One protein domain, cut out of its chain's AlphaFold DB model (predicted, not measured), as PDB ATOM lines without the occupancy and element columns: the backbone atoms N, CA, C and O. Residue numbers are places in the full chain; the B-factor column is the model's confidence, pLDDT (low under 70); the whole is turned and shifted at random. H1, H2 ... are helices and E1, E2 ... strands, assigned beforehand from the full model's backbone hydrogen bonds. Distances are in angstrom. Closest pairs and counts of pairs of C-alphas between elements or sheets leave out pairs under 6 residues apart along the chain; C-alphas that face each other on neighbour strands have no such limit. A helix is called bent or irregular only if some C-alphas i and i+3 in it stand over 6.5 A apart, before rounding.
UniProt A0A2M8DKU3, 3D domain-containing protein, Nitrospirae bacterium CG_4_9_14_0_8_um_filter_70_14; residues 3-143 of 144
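This is residues 3 to 143 of the 144 residues of the protein "3D domain-containing protein" of Nitrospirae bacterium CG_4_9_14_0_8_um_filter_70_14 (UniProt A0A2M8DKU3). A strongly twisted six-stranded sheet, curled part of the way toward a barrel but left open, makes the body, with helix H4 packed on its edge strand E1. The small hairpin of E2 and E3, with the short helix H1, lies at one end of the longest axis, and helices H2 and H3 lie at the other end, farthest from the mean of the C-alphas. The printed part has 141 residues, with four named helices and eight named strands in the order E1 H1 E2 E3 H2 H3 E4 E5 E6 E7 H4 E8; the class is mixed, helices and strands, with under half of the residues in named elements. The mixed sheet runs E1 E7 E4 E6 E5 E8. The whole is compact, with a radius of gyration of the C-alphas of 16.8 A and spans of 47 by 39 by 25 A.

The large sheet holds E1, residues 3 to 6, from C-alpha 3 at (249.075, 229.072, 204.484); E7, residues 118 to 122, 13.7 A long; E4, residues 81 to 85, 12.9 A; E6, residues 102 to 108, 16.9 A; E5, residues 95 to 98; and E8, residues 140 to 142, ending with C-alpha 142 at (263.759, 222.601, 200.857). H4 is residues 126 to 132, 9.8 A. E2 is residues 15 to 17, E3 residues 26 to 28, and H1 residues 10 to 13. H2 is residues 57 to 61. H3, residues 63 to 71, is 14.2 A long and only just irregular: C-alphas 64 and 67 are 6.9 A apart.

E1 and E7 are parallel at 37 degrees, with N 6 and O 121 2.9 A apart, within hydrogen-bond range. E7 and E4 are antiparallel, with N 84 and O 120 at 2.8 A. E4 and E6 are parallel, with N 83 and O 105 at 2.8 A. E5 and E6 form an antiparallel hairpin, with N 96 and O 104 at 2.9 A. E5 and E8 are antiparallel at 172 degrees, with N 97 and O 140 at 2.8 A. E1 and E5 are only just apart, their closest C-alphas 8.5 A from each other. H4 is on the sheet at a height of 6.3 A, only just over E1 with 3 of its 7 C-alphas, and runs along the strands, at 1 degree to E1 on the local plane; the closest C-alphas are those of Ala 5 and Ala 129, 4.9 A. H1 is not on this sheet. The hairpin E2 and E3 has N 16 and O 27 at 2.9 A. H2 and H3 are close but not clearly touching, the C-alphas of Thr 59 and Ala 66 being closest at 6.8 A. In H2 and H4 every O i to N i+4 pair is within hydrogen-bond range, in H3 3 of 5; H1 is too short for such a pair.

The C-alphas farthest apart, those of Pro 31 and Pro 67, are 48.2 A from each other. The printed part has no cut. The link from E3 to H2, residues 29 to 56, is long. The mean pLDDT of the printed part is 88.9; residues 19 to 24 and residue 74 are under 70.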
ATOM      1  N   VAL A   3     248.262 228.981 203.277       97.75
ATOM      2  CA  VAL A   3     249.075 229.072 204.484       97.75
ATOM      3  C   VAL A   3     248.196 229.620 205.596       97.75
ATOM      4  O   VAL A   3     247.854 230.805 205.597       97.75
ATOM      5  N   THR A   4     247.808 228.745 206.517       97.44
ATOM      6  CA  THR A   4     247.008 229.094 207.696       97.44
ATOM      7  C   THR A   4     247.895 229.262 208.926       97.44
ATOM      8  O   THR A   4     249.117 229.098 208.857       97.44
ATOM      9  N   ALA A   5     247.288 229.642 210.047       96.69
ATOM     10  CA  ALA A   5     247.957 229.703 211.331       96.69
ATOM     11  C   ALA A   5     247.165 228.975 212.416       96.69
ATOM     12  O   ALA A   5     245.944 229.123 212.506       96.69
ATOM     13  N   TYR A   6     247.895 228.320 213.318       95.75
ATOM     14  CA  TYR A   6     247.356 227.713 214.526       95.75
ATOM     15  C   TYR A   6     248.125 228.153 215.770       95.75
ATOM     16  O   TYR A   6     249.229 228.697 215.714       95.75
ATOM     17  N   ASP A   7     247.512 227.926 216.924       95.38
ATOM     18  CA  ASP A   7     248.045 228.264 218.239       95.38
ATOM     19  C   ASP A   7     247.818 227.091 219.210       95.38
ATOM     20  O   ASP A   7     247.050 226.188 218.892       95.38
ATOM     21  N   PRO A   8     248.450 227.053 220.397       92.56
ATOM     22  CA  PRO A   8     248.295 225.922 221.317       92.56
ATOM     23  C   PRO A   8     246.923 225.866 222.025       92.56
ATOM     24  O   PRO A   8     246.708 224.996 222.876       92.56
ATOM     25  N   GLY A   9     246.018 226.809 221.741       90.19
ATOM     26  CA  GLY A   9     244.687 226.904 222.329       90.19
ATOM     27  C   GLY A   9     243.760 225.737 221.986       90.19
ATOM     28  O   GLY A   9     243.968 224.995 221.026       90.19
ATOM     29  N   SER A  10     242.705 225.589 222.789       88.62
ATOM     30  CA  SER A  10     241.701 224.526 222.661       88.62
ATOM     31  C   SER A  10     241.000 224.519 221.305       88.62
ATOM     32  O   SER A  10     240.757 223.451 220.760       88.62
ATOM     33  N   GLU A  11     240.720 225.698 220.743       87.62
ATOM     34  CA  GLU A  11     240.041 225.848 219.447       87.62
ATOM     35  C   GLU A  11     240.887 225.346 218.270       87.62
ATOM     36  O   GLU A  11     240.350 224.805 217.310       87.62
ATOM     37  N   SER A  12     242.208 225.508 218.352       87.94
ATOM     38  CA  SER A  12     243.143 225.100 217.298       87.94
ATOM     39  C   SER A  12     243.579 223.641 217.453       87.94
ATOM     40  O   SER A  12     243.726 222.924 216.470       87.94
ATOM     41  N   CYS A  13     243.787 223.184 218.692       85.69
ATOM     42  CA  CYS A  13     244.357 221.866 218.972       85.69
ATOM     43  C   CYS A  13     243.347 220.815 219.458       85.69
ATOM     44  O   CYS A  13     243.751 219.681 219.713       85.69
ATOM     45  N   GLY A  14     242.070 221.172 219.624       87.44
ATOM     46  CA  GLY A  14     241.011 220.249 220.036       87.44
ATOM     47  C   GLY A  14     241.278 219.633 221.409       87.44
ATOM     48  O   GLY A  14     241.492 218.427 221.531       87.44
ATOM     49  N   TRP A  15     241.309 220.450 222.458       89.19
ATOM     50  CA  TRP A  15     241.400 219.958 223.834       89.19
ATOM     51  C   TRP A  15     240.482 220.744 224.759       89.19
ATOM     52  O   TRP A  15     240.270 221.936 224.580       89.19
ATOM     53  N   ARG A  16     240.021 220.102 225.832       88.25
ATOM     54  CA  ARG A  16     239.260 220.752 226.910       88.25
ATOM     55  C   ARG A  16     239.938 220.631 228.255       88.25
ATOM     56  O   ARG A  16     240.688 219.691 228.531       88.25
ATOM     57  N   ARG A  17     239.639 221.586 229.131       82.88
ATOM     58  CA  ARG A  17     240.072 221.540 230.527       82.88
ATOM     59  C   ARG A  17     239.231 220.517 231.299       82.88
ATOM     60  O   ARG A  17     238.006 220.514 231.203       82.88
ATOM     61  N   GLY A  18     239.888 219.642 232.057       74.00
ATOM     62  CA  GLY A  18     239.202 218.690 232.936       74.00
ATOM     63  C   GLY A  18     238.464 219.397 234.081       74.00
ATOM     64  O   GLY A  18     238.925 220.427 234.572       74.00
ATOM     65  N   ARG A  19     237.318 218.842 234.503       65.88
ATOM     66  CA  ARG A  19     236.409 219.448 235.499       65.88
ATOM     67  C   ARG A  19     236.800 219.176 236.962       65.88
ATOM     68  O   ARG A  19     236.254 219.828 237.841       65.88
ATOM     69  N   LEU A  20     237.716 218.238 237.231       59.38
ATOM     70  CA  LEU A  20     238.071 217.811 238.593       59.38
ATOM     71  C   LEU A  20     239.510 218.179 238.973       59.38
ATOM     72  O   LEU A  20     240.440 217.997 238.179       59.38
ATOM     73  N   LEU A  21     239.673 218.682 240.201       54.22
ATOM     74  CA  LEU A  21     240.961 219.070 240.756       54.22
ATOM     75  C   LEU A  21     241.932 217.869 240.825       54.22
ATOM     76  O   LEU A  21     241.582 216.789 241.288       54.22
ATOM     77  N   PHE A  22     243.168 218.135 240.392       51.06
ATOM     78  CA  PHE A  22     244.437 217.463 240.717       51.06
ATOM     79  C   PHE A  22     245.143 216.542 239.711       51.06
ATOM     80  O   PHE A  22     246.360 216.474 239.829       51.06
ATOM     81  N   TRP A  23     244.529 215.937 238.681       53.19
ATOM     82  CA  TRP A  23     245.320 215.009 237.822       53.19
ATOM     83  C   TRP A  23     245.171 215.120 236.296       53.19
ATOM     84  O   TRP A  23     246.075 214.713 235.565       53.19
ATOM     85  N   ARG A  24     244.108 215.734 235.761       56.09
ATOM     86  CA  ARG A  24     243.906 215.857 234.301       56.09
ATOM     87  C   ARG A  24     243.599 217.293 233.899       56.09
ATOM     88  O   ARG A  24     242.447 217.668 233.707       56.09
ATOM     89  N   LYS A  25     244.653 218.106 233.767       70.25
ATOM     90  CA  LYS A  25     244.515 219.527 233.413       70.25
ATOM     91  C   LYS A  25     243.904 219.712 232.015       70.25
ATOM     92  O   LYS A  25     243.017 220.546 231.873       70.25
ATOM     93  N   TYR A  26     244.302 218.894 231.033       85.31
ATOM     94  CA  TYR A  26     243.849 218.989 229.639       85.31
ATOM     95  C   TYR A  26     243.602 217.606 229.017       85.31
ATOM     96  O   TYR A  26     244.431 216.701 229.150       85.31
ATOM     97  N   VAL A  27     242.461 217.446 228.348       86.88
ATOM     98  CA  VAL A  27     241.986 216.200 227.727       86.88
ATOM     99  C   VAL A  27     241.743 216.460 226.244       86.88
ATOM    100  O   VAL A  27     241.151 217.485 225.911       86.88
ATOM    101  N   ALA A  28     242.200 215.563 225.371       86.94
ATOM    102  CA  ALA A  28     241.998 215.695 223.932       86.94
ATOM    103  C   ALA A  28     240.511 215.539 223.555       86.94
ATOM    104  O   ALA A  28     239.760 214.808 224.212       86.94
ATOM    105  N   GLU A  29     240.105 216.231 222.498       84.44
ATOM    106  CA  GLU A  29     238.803 216.152 221.838       84.44
ATOM    107  C   GLU A  29     238.973 215.586 220.416       84.44
ATOM    108  O   GLU A  29     240.066 215.607 219.848       84.44
ATOM    109  N   GLY A  30     237.903 215.030 219.843       81.94
ATOM    110  CA  GLY A  30     237.937 214.398 218.520       81.94
ATOM    111  C   GLY A  30     238.347 212.916 218.564       81.94
ATOM    112  O   GLY A  30     237.974 212.218 219.503       81.94
ATOM    113  N   PRO A  31     239.111 212.400 217.581       78.94
ATOM    114  CA  PRO A  31     239.384 210.960 217.450       78.94
ATOM    115  C   PRO A  31     240.060 210.304 218.663       78.94
ATOM    116  O   PRO A  31     239.977 209.095 218.832       78.94
ATOM    117  N   ARG A  32     240.738 211.100 219.501       80.25
ATOM    118  CA  ARG A  32     241.429 210.663 220.728       80.25
ATOM    119  C   ARG A  32     240.731 211.166 221.996       80.25
ATOM    120  O   ARG A  32     241.378 211.486 222.995       80.25
ATOM    121  N   GLN A  33     239.407 211.316 221.938       84.44
ATOM    122  CA  GLN A  33     238.617 211.875 223.030       84.44
ATOM    123  C   GLN A  33     238.865 211.123 224.341       84.44
ATOM    124  O   GLN A  33     238.780 209.902 224.412       84.44
ATOM    125  N   GLY A  34     239.149 211.870 225.407       81.69
ATOM    126  CA  GLY A  34     239.377 211.282 226.730       81.69
ATOM    127  C   GLY A  34     240.842 210.967 227.040       81.69
ATOM    128  O   GLY A  34     241.177 210.812 228.219       81.69
ATOM    129  N   GLU A  35     241.741 210.965 226.054       86.12
ATOM    130  CA  GLU A  35     243.185 210.855 226.287       86.12
ATOM    131  C   GLU A  35     243.776 212.131 226.907       86.12
ATOM    132  O   GLU A  35     243.220 213.230 226.819       86.12
ATOM    133  N   ARG A  36     244.946 212.005 227.545       85.69
ATOM    134  CA  ARG A  36     245.683 213.158 228.078       85.69
ATOM    135  C   ARG A  36     246.250 213.993 226.927       85.69
ATOM    136  O   ARG A  36     247.035 213.492 226.128       85.69
ATOM    137  N   TYR A  37     245.934 215.287 226.898       86.00
ATOM    138  CA  TYR A  37     246.544 216.212 225.945       86.00
ATOM    139  C   TYR A  37     247.940 216.639 226.425       86.00
ATOM    140  O   TYR A  37     248.102 217.120 227.550       86.00
ATOM    141  N   THR A  38     248.957 216.445 225.583       87.12
ATOM    142  CA  THR A  38     250.365 216.731 225.913       87.12
ATOM    143  C   THR A  38     250.877 218.044 225.322       87.12
ATOM    144  O   THR A  38     251.889 218.555 225.800       87.12
ATOM    145  N   GLY A  39     250.209 218.581 224.294       87.69
ATOM    146  CA  GLY A  39     250.675 219.751 223.542       87.69
ATOM    147  C   GLY A  39     251.958 219.515 222.742       87.69
ATOM    148  O   GLY A  39     252.660 220.471 222.421       87.69
ATOM    149  N   ARG A  40     252.305 218.249 222.481       91.56
ATOM    150  CA  ARG A  40     253.430 217.886 221.613       91.56
ATOM    151  C   ARG A  40     252.965 217.752 220.169       91.56
ATOM    152  O   ARG A  40     251.829 217.351 219.926       91.56
ATOM    153  N   THR A  41     253.872 218.055 219.252       92.00
ATOM    154  CA  THR A  41     253.701 217.842 217.815       92.00
ATOM    155  C   THR A  41     253.669 216.349 217.487       92.00
ATOM    156  O   THR A  41     254.048 215.499 218.305       92.00
ATOM    157  N   ALA A  42     253.274 216.013 216.263       91.12
ATOM    158  CA  ALA A  42     253.324 214.640 215.771       91.12
ATOM    159  C   ALA A  42     254.744 214.041 215.705       91.12
ATOM    160  O   ALA A  42     254.883 212.828 215.854       91.12
ATOM    161  N   ALA A  43     255.790 214.864 215.576       91.06
ATOM    162  CA  ALA A  43     257.186 214.441 215.725       91.06
ATOM    163  C   ALA A  43     257.642 214.327 217.197       91.06
ATOM    164  O   ALA A  43     258.833 214.192 217.473       91.06
ATOM    165  N   ASN A  44     256.715 214.393 218.164       91.88
ATOM    166  CA  ASN A  44     256.977 214.329 219.606       91.88
ATOM    167  C   ASN A  44     257.857 215.484 220.138       91.88
ATOM    168  O   ASN A  44     258.467 215.376 221.208       91.88
ATOM    169  N   THR A  45     257.895 216.615 219.430       92.25
ATOM    170  CA  THR A  45     258.600 217.835 219.841       92.25
ATOM    171  C   THR A  45     257.632 218.842 220.470       92.25
ATOM    172  O   THR A  45     256.413 218.669 220.462       92.25
ATOM    173  N   ARG A  46     258.163 219.901 221.096       92.94
ATOM    174  CA  ARG A  46     257.340 221.050 221.504       92.94
ATOM    175  C   ARG A  46     257.271 222.033 220.338       92.94
ATOM    176  O   ARG A  46     258.348 222.374 219.841       92.94
ATOM    177  N   PRO A  47     256.078 222.519 219.958       93.62
ATOM    178  CA  PRO A  47     255.959 223.485 218.881       93.62
ATOM    179  C   PRO A  47     256.637 224.804 219.272       93.62
ATOM    180  O   PRO A  47     256.567 225.241 220.428       93.62
ATOM    181  N   LYS A  48     257.340 225.421 218.323       94.44
ATOM    182  CA  LYS A  48     258.153 226.624 218.538       94.44
ATOM    183  C   LYS A  48     257.726 227.729 217.577       94.44
ATOM    184  O   LYS A  48     257.535 227.458 216.392       94.44
ATOM    185  N   PRO A  49     257.594 228.980 218.044       93.56
ATOM    186  CA  PRO A  49     257.377 230.103 217.144       93.56
ATOM    187  C   PRO A  49     258.662 230.422 216.372       93.56
ATOM    188  O   PRO A  49     259.765 230.185 216.876       93.56
ATOM    189  N   VAL A  50     258.530 231.026 215.186       92.31
ATOM    190  CA  VAL A  50     259.687 231.599 214.484       92.31
ATOM    191  C   VAL A  50     260.329 232.656 215.363       92.31
ATOM    192  O   VAL A  50     259.654 233.526 215.923       92.31
ATOM    193  N   ARG A  51     261.656 232.596 215.445       88.44
ATOM    194  CA  ARG A  51     262.445 233.610 216.120       88.44
ATOM    195  C   ARG A  51     263.407 234.277 215.139       88.44
ATOM    196  O   ARG A  51     264.311 233.599 214.643       88.44
ATOM    197  N   PRO A  52     263.267 235.589 214.890       81.75
ATOM    198  CA  PRO A  52     264.236 236.318 214.089       81.75
ATOM    199  C   PRO A  52     265.568 236.459 214.843       81.75
ATOM    200  O   PRO A  52     265.585 236.607 216.065       81.75
ATOM    201  N   GLY A  53     266.683 236.399 214.109       80.94
ATOM    202  CA  GLY A  53     268.026 236.621 214.656       80.94
ATOM    203  C   GLY A  53     268.354 238.106 214.855       80.94
ATOM    204  O   GLY A  53     267.496 238.979 214.684       80.94
ATOM    205  N   LEU A  54     269.614 238.403 215.193       79.00
ATOM    206  CA  LEU A  54     270.094 239.778 215.382       79.00
ATOM    207  C   LEU A  54     269.939 240.626 214.114       79.00
ATOM    208  O   LEU A  54     269.432 241.737 214.190       79.00
ATOM    209  N   VAL A  55     270.302 240.091 212.949       78.44
ATOM    210  CA  VAL A  55     270.087 240.767 211.664       78.44
ATOM    211  C   VAL A  55     268.678 240.435 211.180       78.44
ATOM    212  O   VAL A  55     268.445 239.426 210.516       78.44
ATOM    213  N   SER A  56     267.702 241.238 211.596       79.19
ATOM    214  CA  SER A  56     266.302 241.064 211.210       79.19
ATOM    215  C   SER A  56     265.537 242.382 211.224       79.19
ATOM    216  O   SER A  56     265.898 243.317 211.937       79.19
ATOM    217  N   TRP A  57     264.419 242.427 210.491       77.81
ATOM    218  CA  TRP A  57     263.476 243.551 210.529       77.81
ATOM    219  C   TRP A  57     262.964 243.862 211.938       77.81
ATOM    220  O   TRP A  57     262.636 245.004 212.244       77.81
ATOM    221  N   ASP A  58     262.918 242.852 212.806       80.56
ATOM    222  CA  ASP A  58     262.531 243.005 214.203       80.56
ATOM    223  C   ASP A  58     263.567 243.816 214.997       80.56
ATOM    224  O   ASP A  58     263.195 244.712 215.751       80.56
ATOM    225  N   THR A  59     264.861 243.581 214.763       81.69
ATOM    226  CA  THR A  59     265.942 244.393 215.345       81.69
ATOM    227  C   THR A  59     265.956 245.812 214.786       81.69
ATOM    228  O   THR A  59     266.161 246.752 215.546       81.69
ATOM    229  N   VAL A  60     265.698 245.987 213.485       85.00
ATOM    230  CA  VAL A  60     265.626 247.323 212.864       85.00
ATOM    231  C   VAL A  60     264.510 248.168 213.491       85.00
ATOM    232  O   VAL A  60     264.700 249.357 213.724       85.00
ATOM    233  N   ARG A  61     263.357 247.561 213.805       85.38
ATOM    234  CA  ARG A  61     262.226 248.258 214.446       85.38
ATOM    235  C   ARG A  61     262.403 248.476 215.949       85.38
ATOM    236  O   ARG A  61     261.818 249.412 216.483       85.38
ATOM    237  N   HIS A  62     263.192 247.636 216.619       86.12
ATOM    238  CA  HIS A  62     263.416 247.702 218.066       86.12
ATOM    239  C   HIS A  62     264.917 247.801 218.400       86.12
ATOM    240  O   HIS A  62     265.463 246.914 219.070       86.12
ATOM    241  N   PRO A  63     265.614 248.862 217.950       87.88
ATOM    242  CA  PRO A  63     267.070 248.962 218.068       87.88
ATOM    243  C   PRO A  63     267.561 248.958 219.525       87.88
ATOM    244  O   PRO A  63     268.633 248.429 219.809       87.88
ATOM    245  N   TRP A  64     266.749 249.436 220.478       88.94
ATOM    246  CA  TRP A  64     267.066 249.409 221.916       88.94
ATOM    247  C   TRP A  64     267.202 247.991 222.496       88.94
ATOM    248  O   TRP A  64     267.758 247.817 223.578       88.94
ATOM    249  N   MET A  65     266.723 246.957 221.795       85.81
ATOM    250  CA  MET A  65     266.911 245.564 222.207       85.81
ATOM    251  C   MET A  65     268.281 244.999 221.812       85.81
ATOM    252  O   MET A  65     268.619 243.901 222.259       85.81
ATOM    253  N   ALA A  66     269.069 245.694 220.983       84.62
ATOM    254  CA  ALA A  66     270.350 245.184 220.495       84.62
ATOM    255  C   ALA A  66     271.358 244.884 221.627       84.62
ATOM    256  O   ALA A  66     271.873 243.763 221.637       84.62
ATOM    257  N   PRO A  67     271.572 245.760 222.637       86.44
ATOM    258  CA  PRO A  67     272.450 245.442 223.769       86.44
ATOM    259  C   PRO A  67     271.983 244.208 224.554       86.44
ATOM    260  O   PRO A  67     272.781 243.333 224.879       86.44
ATOM    261  N   VAL A  68     270.670 244.069 224.779       83.44
ATOM    262  CA  VAL A  68     270.088 242.904 225.471       83.44
ATOM    263  C   VAL A  68     270.304 241.615 224.669       83.44
ATOM    264  O   VAL A  68     270.634 240.580 225.244       83.44
ATOM    265  N   ARG A  69     270.154 241.648 223.337       80.62
ATOM    266  CA  ARG A  69     270.418 240.486 222.464       80.62
ATOM    267  C   ARG A  69     271.892 240.094 222.435       80.62
ATOM    268  O   ARG A  69     272.178 238.911 222.279       80.62
ATOM    269  N   LEU A  70     272.791 241.065 222.587       82.56
ATOM    270  CA  LEU A  70     274.232 240.838 222.621       82.56
ATOM    271  C   LEU A  70     274.664 240.162 223.932       82.56
ATOM    272  O   LEU A  70     275.424 239.201 223.894       82.56
ATOM    273  N   ILE A  71     274.115 240.604 225.071       84.88
ATOM    274  CA  ILE A  71     274.364 239.990 226.390       84.88
ATOM    275  C   ILE A  71     273.761 238.579 226.449       84.88
ATOM    276  O   ILE A  71     274.379 237.632 226.931       84.88
ATOM    277  N   LEU A  72     272.548 238.411 225.923       80.50
ATOM    278  CA  LEU A  72     271.845 237.134 225.894       80.50
ATOM    279  C   LEU A  72     272.171 236.360 224.611       80.50
ATOM    280  O   LEU A  72     271.291 236.160 223.775       80.50
ATOM    281  N   PHE A  73     273.423 235.927 224.441       73.62
ATOM    282  CA  PHE A  73     273.953 235.401 223.170       73.62
ATOM    283  C   PHE A  73     273.110 234.282 222.515       73.62
ATOM    284  O   PHE A  73     273.049 234.160 221.293       73.62
ATOM    285  N   TRP A  74     272.364 233.497 223.297       69.00
ATOM    286  CA  TRP A  74     271.401 232.490 222.816       69.00
ATOM    287  C   TRP A  74     270.204 233.078 222.036       69.00
ATOM    288  O   TRP A  74     269.401 232.330 221.467       69.00
ATOM    289  N   ASN A  75     270.086 234.406 221.991       71.38
ATOM    290  CA  ASN A  75     269.109 235.186 221.234       71.38
ATOM    291  C   ASN A  75     269.666 235.751 219.917       71.38
ATOM    292  O   ASN A  75     268.906 236.371 219.172       71.38
ATOM    293  N   LEU A  76     270.957 235.557 219.630       77.38
ATOM    294  CA  LEU A  76     271.604 236.072 218.420       77.38
ATOM    295  C   LEU A  76     271.164 235.317 217.165       77.38
ATOM    296  O   LEU A  76     270.930 235.924 216.117       77.38
ATOM    297  N   LEU A  77     271.045 233.992 217.275       82.56
ATOM    298  CA  LEU A  77     270.788 233.122 216.135       82.56
ATOM    299  C   LEU A  77     269.285 232.987 215.851       82.56
ATOM    300  O   LEU A  77     268.497 232.791 216.786       82.56
ATOM    301  N   PRO A  78     268.874 233.048 214.569       86.25
ATOM    302  CA  PRO A  78     267.498 232.771 214.193       86.25
ATOM    303  C   PRO A  78     267.138 231.325 214.547       86.25
ATOM    304  O   PRO A  78     267.971 230.421 214.454       86.25
ATOM    305  N   ARG A  79     265.881 231.095 214.930       90.50
ATOM    306  CA  ARG A  79     265.352 229.744 215.154       90.50
ATOM    307  C   ARG A  79     264.129 229.517 214.276       90.50
ATOM    308  O   ARG A  79     263.243 230.378 214.273       90.50
ATOM    309  N   PRO A  80     264.076 228.390 213.547       93.94
ATOM    310  CA  PRO A  80     262.924 228.093 212.724       93.94
ATOM    311  C   PRO A  80     261.701 227.801 213.595       93.94
ATOM    312  O   PRO A  80     261.827 227.306 214.719       93.94
ATOM    313  N   GLY A  81     260.527 228.124 213.062       96.19
ATOM    314  CA  GLY A  81     259.251 227.769 213.670       96.19
ATOM    315  C   GLY A  81     258.806 226.353 213.313       96.19
ATOM    316  O   GLY A  81     259.357 225.717 212.415       96.19
ATOM    317  N   THR A  82     257.775 225.880 213.996       97.44
ATOM    318  CA  THR A  82     257.106 224.613 213.694       97.44
ATOM    319  C   THR A  82     256.032 224.816 212.623       97.44
ATOM    320  O   THR A  82     255.263 225.777 212.678       97.44
ATOM    321  N   ILE A  83     255.983 223.899 211.659       97.44
ATOM    322  CA  ILE A  83     254.968 223.832 210.604       97.44
ATOM    323  C   ILE A  83     254.217 222.507 210.741       97.44
ATOM    324  O   ILE A  83     254.843 221.455 210.924       97.44
ATOM    325  N   ALA A  84     252.892 222.565 210.613       97.06
ATOM    326  CA  ALA A  84     252.065 221.396 210.378       97.06
ATOM    327  C   ALA A  84     251.772 221.252 208.879       97.06
ATOM    328  O   ALA A  84     251.380 222.215 208.214       97.06
ATOM    329  N   ALA A  85     251.982 220.057 208.335       97.12
ATOM    330  CA  ALA A  85     251.765 219.764 206.920       97.12
ATOM    331  C   ALA A  85     251.375 218.292 206.714       97.12
ATOM    332  O   ALA A  85     251.460 217.478 207.639       97.12
ATOM    333  N   ASP A  86     250.974 217.937 205.492       96.50
ATOM    334  CA  ASP A  86     250.776 216.538 205.115       96.50
ATOM    335  C   ASP A  86     252.129 215.830 204.986       96.50
ATOM    336  O   ASP A  86     252.867 216.037 204.020       96.50
ATOM    337  N   THR A  87     252.443 214.958 205.942       94.88
ATOM    338  CA  THR A  87     253.730 214.249 206.007       94.88
ATOM    339  C   THR A  87     253.955 213.256 204.872       94.88
ATOM    340  O   THR A  87     255.082 212.805 204.685       94.88
ATOM    341  N   ARG A  88     252.908 212.895 204.115       94.94
ATOM    342  CA  ARG A  88     253.037 212.060 202.907       94.94
ATOM    343  C   ARG A  88     253.652 212.839 201.745       94.94
ATOM    344  O   ARG A  88     254.246 212.235 200.862       94.94
ATOM    345  N   VAL A  89     253.487 214.163 201.752       95.38
ATOM    346  CA  VAL A  89     254.026 215.077 200.737       95.38
ATOM    347  C   VAL A  89     255.281 215.780 201.245       95.38
ATOM    348  O   VAL A  89     256.266 215.884 200.521       95.38
ATOM    349  N   TYR A  90     255.253 216.248 202.494       95.69
ATOM    350  CA  TYR A  90     256.350 216.957 203.147       95.69
ATOM    351  C   TYR A  90     256.798 216.174 204.385       95.69
ATOM    352  O   TYR A  90     256.254 216.398 205.470       95.69
ATOM    353  N   PRO A  91     257.763 215.244 204.264       96.31
ATOM    354  CA  PRO A  91     258.230 214.451 205.397       96.31
ATOM    355  C   PRO A  91     258.722 215.325 206.559       96.31
ATOM    356  O   PRO A  91     259.144 216.472 206.365       96.31
ATOM    357  N   PHE A  92     258.698 214.783 207.779       96.62
ATOM    358  CA  PHE A  92     259.239 215.497 208.936       96.62
ATOM    359  C   PHE A  92     260.694 215.921 208.695       96.62
ATOM    360  O   PHE A  92     261.482 215.170 208.129       96.62
ATOM    361  N   GLY A  93     261.035 217.138 209.115       95.88
ATOM    362  CA  GLY A  93     262.338 217.752 208.846       95.88
ATOM    363  C   GLY A  93     262.378 218.635 207.595       95.88
ATOM    364  O   GLY A  93     263.293 219.449 207.481       95.88
ATOM    365  N   THR A  94     261.372 218.561 206.710       96.81
ATOM    366  CA  THR A  94     261.264 219.463 205.547       96.81
ATOM    367  C   THR A  94     261.329 220.920 206.003       96.81
ATOM    368  O   THR A  94     260.588 221.332 206.901       96.81
ATOM    369  N   ARG A  95     262.196 221.724 205.379       96.75
ATOM    370  CA  ARG A  95     262.374 223.143 205.713       96.75
ATOM    371  C   ARG A  95     261.609 223.998 204.716       96.75
ATOM    372  O   ARG A  95     261.820 223.887 203.514       96.75
ATOM    373  N   ILE A  96     260.753 224.890 205.201       96.69
ATOM    374  CA  ILE A  96     259.940 225.758 204.341       96.69
ATOM    375  C   ILE A  96     260.160 227.210 204.750       96.69
ATOM    376  O   ILE A  96     260.075 227.555 205.929       96.69
ATOM    377  N   TYR A  97     260.450 228.065 203.775       96.12
ATOM    378  CA  TYR A  97     260.449 229.509 203.955       96.12
ATOM    379  C   TYR A  97     259.109 230.087 203.518       96.12
ATOM    380  O   TYR A  97     258.698 229.924 202.363       96.12
ATOM    381  N   VAL A  98     258.462 230.798 204.438       96.62
ATOM    382  CA  VAL A  98     257.200 231.490 204.197       96.62
ATOM    383  C   VAL A  98     257.435 233.001 204.249       96.62
ATOM    384  O   VAL A  98     257.846 233.517 205.297       96.62
ATOM    385  N   PRO A  99     257.164 233.734 203.154       94.69
ATOM    386  CA  PRO A  99     257.249 235.191 203.143       94.69
ATOM    387  C   PRO A  99     256.406 235.816 204.262       94.69
ATOM    388  O   PRO A  99     255.278 235.401 204.498       94.69
ATOM    389  N   GLY A 100     256.959 236.799 204.974       91.81
ATOM    390  CA  GLY A 100     256.266 237.484 206.075       91.81
ATOM    391  C   GLY A 100     256.240 236.736 207.415       91.81
ATOM    392  O   GLY A 100     255.969 237.363 208.437       91.81
ATOM    393  N   TRP A 101     256.585 235.443 207.447       94.38
ATOM    394  CA  TRP A 101     256.681 234.657 208.685       94.38
ATOM    395  C   TRP A 101     258.116 234.221 208.995       94.38
ATOM    396  O   TRP A 101     258.603 234.462 210.097       94.38
ATOM    397  N   GLY A 102     258.824 233.645 208.018       94.44
ATOM    398  CA  GLY A 102     260.213 233.199 208.143       94.44
ATOM    399  C   GLY A 102     260.418 231.722 207.801       94.44
ATOM    400  O   GLY A 102     259.623 231.110 207.092       94.44
ATOM    401  N   TRP A 103     261.528 231.159 208.280       95.75
ATOM    402  CA  TRP A 103     261.852 229.741 208.111       95.75
ATOM    403  C   TRP A 103     261.139 228.880 209.152       95.75
ATOM    404  O   TRP A 103     261.171 229.200 210.339       95.75
ATOM    405  N   GLY A 104     260.598 227.744 208.726       96.38
ATOM    406  CA  GLY A 104     260.084 226.711 209.615       96.38
ATOM    407  C   GLY A 104     260.465 225.302 209.185       96.38
ATOM    408  O   GLY A 104     261.007 225.092 208.098       96.38
ATOM    409  N   VAL A 105     260.199 224.354 210.075       97.25
ATOM    410  CA  VAL A 105     260.431 222.919 209.896       97.25
ATOM    411  C   VAL A 105     259.106 222.190 210.068       97.25
ATOM    412  O   VAL A 105     258.356 222.479 211.003       97.25
ATOM    413  N   VAL A 106     258.829 221.234 209.185       97.44
ATOM    414  CA  VAL A 106     257.691 220.326 209.342       97.44
ATOM    415  C   VAL A 106     257.985 219.378 210.503       97.44
ATOM    416  O   VAL A 106     258.814 218.478 210.390       97.44
ATOM    417  N   GLU A 107     257.323 219.602 211.634       96.88
ATOM    418  CA  GLU A 107     257.411 218.744 212.830       96.88
ATOM    419  C   GLU A 107     256.028 218.260 213.278       96.88
ATOM    420  O   GLU A 107     255.919 217.441 214.188       96.88
ATOM    421  N   ASP A 108     254.961 218.770 212.667       95.81
ATOM    422  CA  ASP A 108     253.595 218.497 213.080       95.81
ATOM    423  C   ASP A 108     252.712 218.085 211.897       95.81
ATOM    424  O   ASP A 108     253.075 218.266 210.732       95.81
ATOM    425  N   ARG A 109     251.551 217.501 212.197       94.31
ATOM    426  CA  ARG A 109     250.558 217.108 211.190       94.31
ATOM    427  C   ARG A 109     249.151 217.347 211.721       94.31
ATOM    428  O   ARG A 109     248.860 217.030 212.872       94.31
ATOM    429  N   GLY A 110     248.270 217.850 210.867       88.56
ATOM    430  CA  GLY A 110     246.863 218.073 211.189       88.56
ATOM    431  C   GLY A 110     245.964 217.254 210.274       88.56
ATOM    432  O   GLY A 110     246.247 217.121 209.088       88.56
ATOM    433  N   SER A 111     244.854 216.730 210.797       87.88
ATOM    434  CA  SER A 111     243.871 216.004 209.978       87.88
ATOM    435  C   SER A 111     243.241 216.885 208.897       87.88
ATOM    436  O   SER A 111     242.882 216.374 207.841       87.88
ATOM    437  N   ALA A 112     243.136 218.194 209.141       90.06
ATOM    438  CA  ALA A 112     242.618 219.176 208.191       90.06
ATOM    439  C   ALA A 112     243.672 219.692 207.192       90.06
ATOM    440  O   ALA A 112     243.307 220.354 206.226       90.06
ATOM    441  N   ILE A 113     244.963 219.402 207.407       93.06
ATOM    442  CA  ILE A 113     246.071 219.918 206.594       93.06
ATOM    443  C   ILE A 113     246.545 218.797 205.669       93.06
ATOM    444  O   ILE A 113     247.421 218.009 206.024       93.06
ATOM    445  N   GLN A 114     245.903 218.682 204.505       94.06
ATOM    446  CA  GLN A 114     246.127 217.579 203.569       94.06
ATOM    447  C   GLN A 114     246.602 218.059 202.197       94.06
ATOM    448  O   GLN A 114     246.198 219.112 201.698       94.06
ATOM    449  N   GLY A 115     247.423 217.226 201.557       95.12
ATOM    450  CA  GLY A 115     247.920 217.449 200.207       95.12
ATOM    451  C   GLY A 115     249.052 218.483 200.100       95.12
ATOM    452  O   GLY A 115     249.550 219.010 201.094       95.12
ATOM    453  N   PRO A 116     249.490 218.784 198.864       95.06
ATOM    454  CA  PRO A 116     250.662 219.620 198.610       95.06
ATOM    455  C   PRO A 116     250.397 221.119 198.752       95.06
ATOM    456  O   PRO A 116     251.339 221.905 198.826       95.06
ATOM    457  N   ALA A 117     249.135 221.543 198.736       95.81
ATOM    458  CA  ALA A 117     248.769 222.945 198.592       95.81
ATOM    459  C   ALA A 117     248.351 223.616 199.906       95.81
ATOM    460  O   ALA A 117     247.915 224.763 199.838       95.81
ATOM    461  N   HIS A 118     248.499 222.967 201.065       97.06
ATOM    462  CA  HIS A 118     248.097 223.514 202.364       97.06
ATOM    463  C   HIS A 118     249.137 223.214 203.450       97.06
ATOM    464  O   HIS A 118     249.552 222.071 203.618       97.06
ATOM    465  N   ILE A 119     249.556 224.253 204.172       97.38
ATOM    466  CA  ILE A 119     250.383 224.162 205.382       97.38
ATOM    467  C   ILE A 119     249.811 225.066 206.477       97.38
ATOM    468  O   ILE A 119     249.126 226.049 206.180       97.38
ATOM    469  N   ASP A 120     250.147 224.765 207.727       97.50
ATOM    470  CA  ASP A 120     249.686 225.509 208.895       97.50
ATOM    471  C   ASP A 120     250.860 225.923 209.786       97.50
ATOM    472  O   ASP A 120     251.739 225.122 210.115       97.50
ATOM    473  N   LEU A 121     250.908 227.201 210.148       97.62
ATOM    474  CA  LEU A 121     252.044 227.803 210.837       97.62
ATOM    475  C   LEU A 121     251.775 227.932 212.327       97.62
ATOM    476  O   LEU A 121     250.745 228.470 212.731       97.62
ATOM    477  N   PHE A 122     252.734 227.524 213.156       97.38
ATOM    478  CA  PHE A 122     252.585 227.679 214.595       97.38
ATOM    479  C   PHE A 122     252.826 229.125 215.048       97.38
ATOM    480  O   PHE A 122     253.881 229.723 214.803       97.38
ATOM    481  N   PHE A 123     251.877 229.653 215.816       96.75
ATOM    482  CA  PHE A 123     251.983 230.916 216.532       96.75
ATOM    483  C   PHE A 123     251.823 230.705 218.042       96.75
ATOM    484  O   PHE A 123     251.064 229.854 218.496       96.75
ATOM    485  N   PRO A 124     252.493 231.526 218.871       94.56
ATOM    486  CA  PRO A 124     252.471 231.335 220.318       94.56
ATOM    487  C   PRO A 124     251.159 231.799 220.971       94.56
ATOM    488  O   PRO A 124     250.967 231.569 222.162       94.56
ATOM    489  N   SER A 125     250.277 232.495 220.242       95.44
ATOM    490  CA  SER A 125     248.985 232.943 220.764       95.44
ATOM    491  C   SER A 125     247.911 233.040 219.684       95.44
ATOM    492  O   SER A 125     248.192 233.459 218.559       95.44
ATOM    493  N   ARG A 126     246.661 232.756 220.074       93.75
ATOM    494  CA  ARG A 126     245.458 232.886 219.234       93.75
ATOM    495  C   ARG A 126     245.379 234.228 218.516       93.75
ATOM    496  O   ARG A 126     245.197 234.269 217.310       93.75
ATOM    497  N   ARG A 127     245.601 235.336 219.233       96.19
ATOM    498  CA  ARG A 127     245.573 236.686 218.641       96.19
ATOM    499  C   ARG A 127     246.537 236.823 217.459       96.19
ATOM    500  O   ARG A 127     246.190 237.460 216.475       96.19
ATOM    501  N   LYS A 128     247.741 236.244 217.551       95.06
ATOM    502  CA  LYS A 128     248.723 236.286 216.458       95.06
ATOM    503  C   LYS A 128     248.332 235.361 215.305       95.06
ATOM    504  O   LYS A 128     248.489 235.769 214.162       95.06
ATOM    505  N   ALA A 129     247.801 234.174 215.600       96.25
ATOM    506  CA  ALA A 129     247.295 233.263 214.575       96.25
ATOM    507  C   ALA A 129     246.132 233.889 213.784       96.25
ATOM    508  O   ALA A 129     246.146 233.898 212.559       96.25
ATOM    509  N   LEU A 130     245.175 234.512 214.477       95.75
ATOM    510  CA  LEU A 130     244.057 235.219 213.846       95.75
ATOM    511  C   LEU A 130     244.516 236.439 213.040       95.75
ATOM    512  O   LEU A 130     244.006 236.668 211.951       95.75
ATOM    513  N   ALA A 131     245.492 237.198 213.547       96.81
ATOM    514  CA  ALA A 131     246.065 238.328 212.816       96.81
ATOM    515  C   ALA A 131     246.814 237.895 211.544       96.81
ATOM    516  O   ALA A 131     246.863 238.655 210.582       96.81
ATOM    517  N   TRP A 132     247.398 236.691 211.532       96.62
ATOM    518  CA  TRP A 132     247.958 236.099 210.317       96.62
ATOM    519  C   TRP A 132     246.858 235.685 209.329       96.62
ATOM    520  O   TRP A 132     246.942 236.006 208.142       96.62
ATOM    521  N   GLY A 133     245.819 235.004 209.822       95.31
ATOM    522  CA  GLY A 133     244.678 234.563 209.022       95.31
ATOM    523  C   GLY A 133     245.012 233.420 208.057       95.31
ATOM    524  O   GLY A 133     245.834 232.555 208.349       95.31
ATOM    525  N   SER A 134     244.342 233.393 206.905       95.94
ATOM    526  CA  SER A 134     244.625 232.453 205.815       95.94
ATOM    527  C   SER A 134     245.104 233.229 204.601       95.94
ATOM    528  O   SER A 134     244.443 234.173 204.165       95.94
ATOM    529  N   GLN A 135     246.256 232.846 204.059       97.06
ATOM    530  CA  GLN A 135     246.883 233.552 202.947       97.06
ATOM    531  C   GLN A 135     247.270 232.580 201.838       97.06
ATOM    532  O   GLN A 135     247.673 231.444 202.093       97.06
ATOM    533  N   ARG A 136     247.185 233.024 200.581       97.50
ATOM    534  CA  ARG A 136     247.737 232.282 199.440       97.50
ATOM    535  C   ARG A 136     249.114 232.841 199.123       97.50
ATOM    536  O   ARG A 136     249.224 233.931 198.576       97.50
ATOM    537  N   LEU A 137     250.149 232.081 199.464       97.00
ATOM    538  CA  LEU A 137     251.541 232.493 199.308       97.00
ATOM    539  C   LEU A 137     252.319 231.508 198.435       97.00
ATOM    540  O   LEU A 137     252.011 230.309 198.364       97.00
ATOM    541  N   THR A 138     253.359 232.031 197.795       97.00
ATOM    542  CA  THR A 138     254.419 231.235 197.175       97.00
ATOM    543  C   THR A 138     255.497 231.004 198.223       97.00
ATOM    544  O   THR A 138     256.116 231.952 198.705       97.00
ATOM    545  N   VAL A 139     255.692 229.745 198.608       96.31
ATOM    546  CA  VAL A 139     256.678 229.342 199.617       96.31
ATOM    547  C   VAL A 139     257.872 228.677 198.947       96.31
ATOM    548  O   VAL A 139     257.746 228.115 197.859       96.31
ATOM    549  N   LYS A 140     259.027 228.702 199.611       97.19
ATOM    550  CA  LYS A 140     260.208 227.957 199.164       97.19
ATOM    551  C   LYS A 140     260.369 226.718 200.028       97.19
ATOM    552  O   LYS A 140     260.628 226.835 201.222       97.19
ATOM    553  N   VAL A 141     260.227 225.549 199.416       96.25
ATOM    554  CA  VAL A 141     260.407 224.252 200.073       96.25
ATOM    555  C   VAL A 141     261.831 223.765 199.830       96.25
ATOM    556  O   VAL A 141     262.337 223.835 198.713       96.25
ATOM    557  N   VAL A 142     262.473 223.290 200.887       94.19
ATOM    558  CA  VAL A 142     263.759 222.601 200.857       94.19
ATOM    559  C   VAL A 142     263.508 221.226 201.459       94.19
ATOM    560  O   VAL A 142     263.163 221.117 202.640       94.19
ATOM    561  N   ALA A 143     263.597 220.203 200.608       79.69
ATOM    562  CA  ALA A 143     263.431 218.813 201.013       79.69
ATOM    563  C   ALA A 143     264.439 218.448 202.129       79.69
ATOM    564  O   ALA A 143     265.507 219.069 202.190       79.69
TER     565      ALA A 143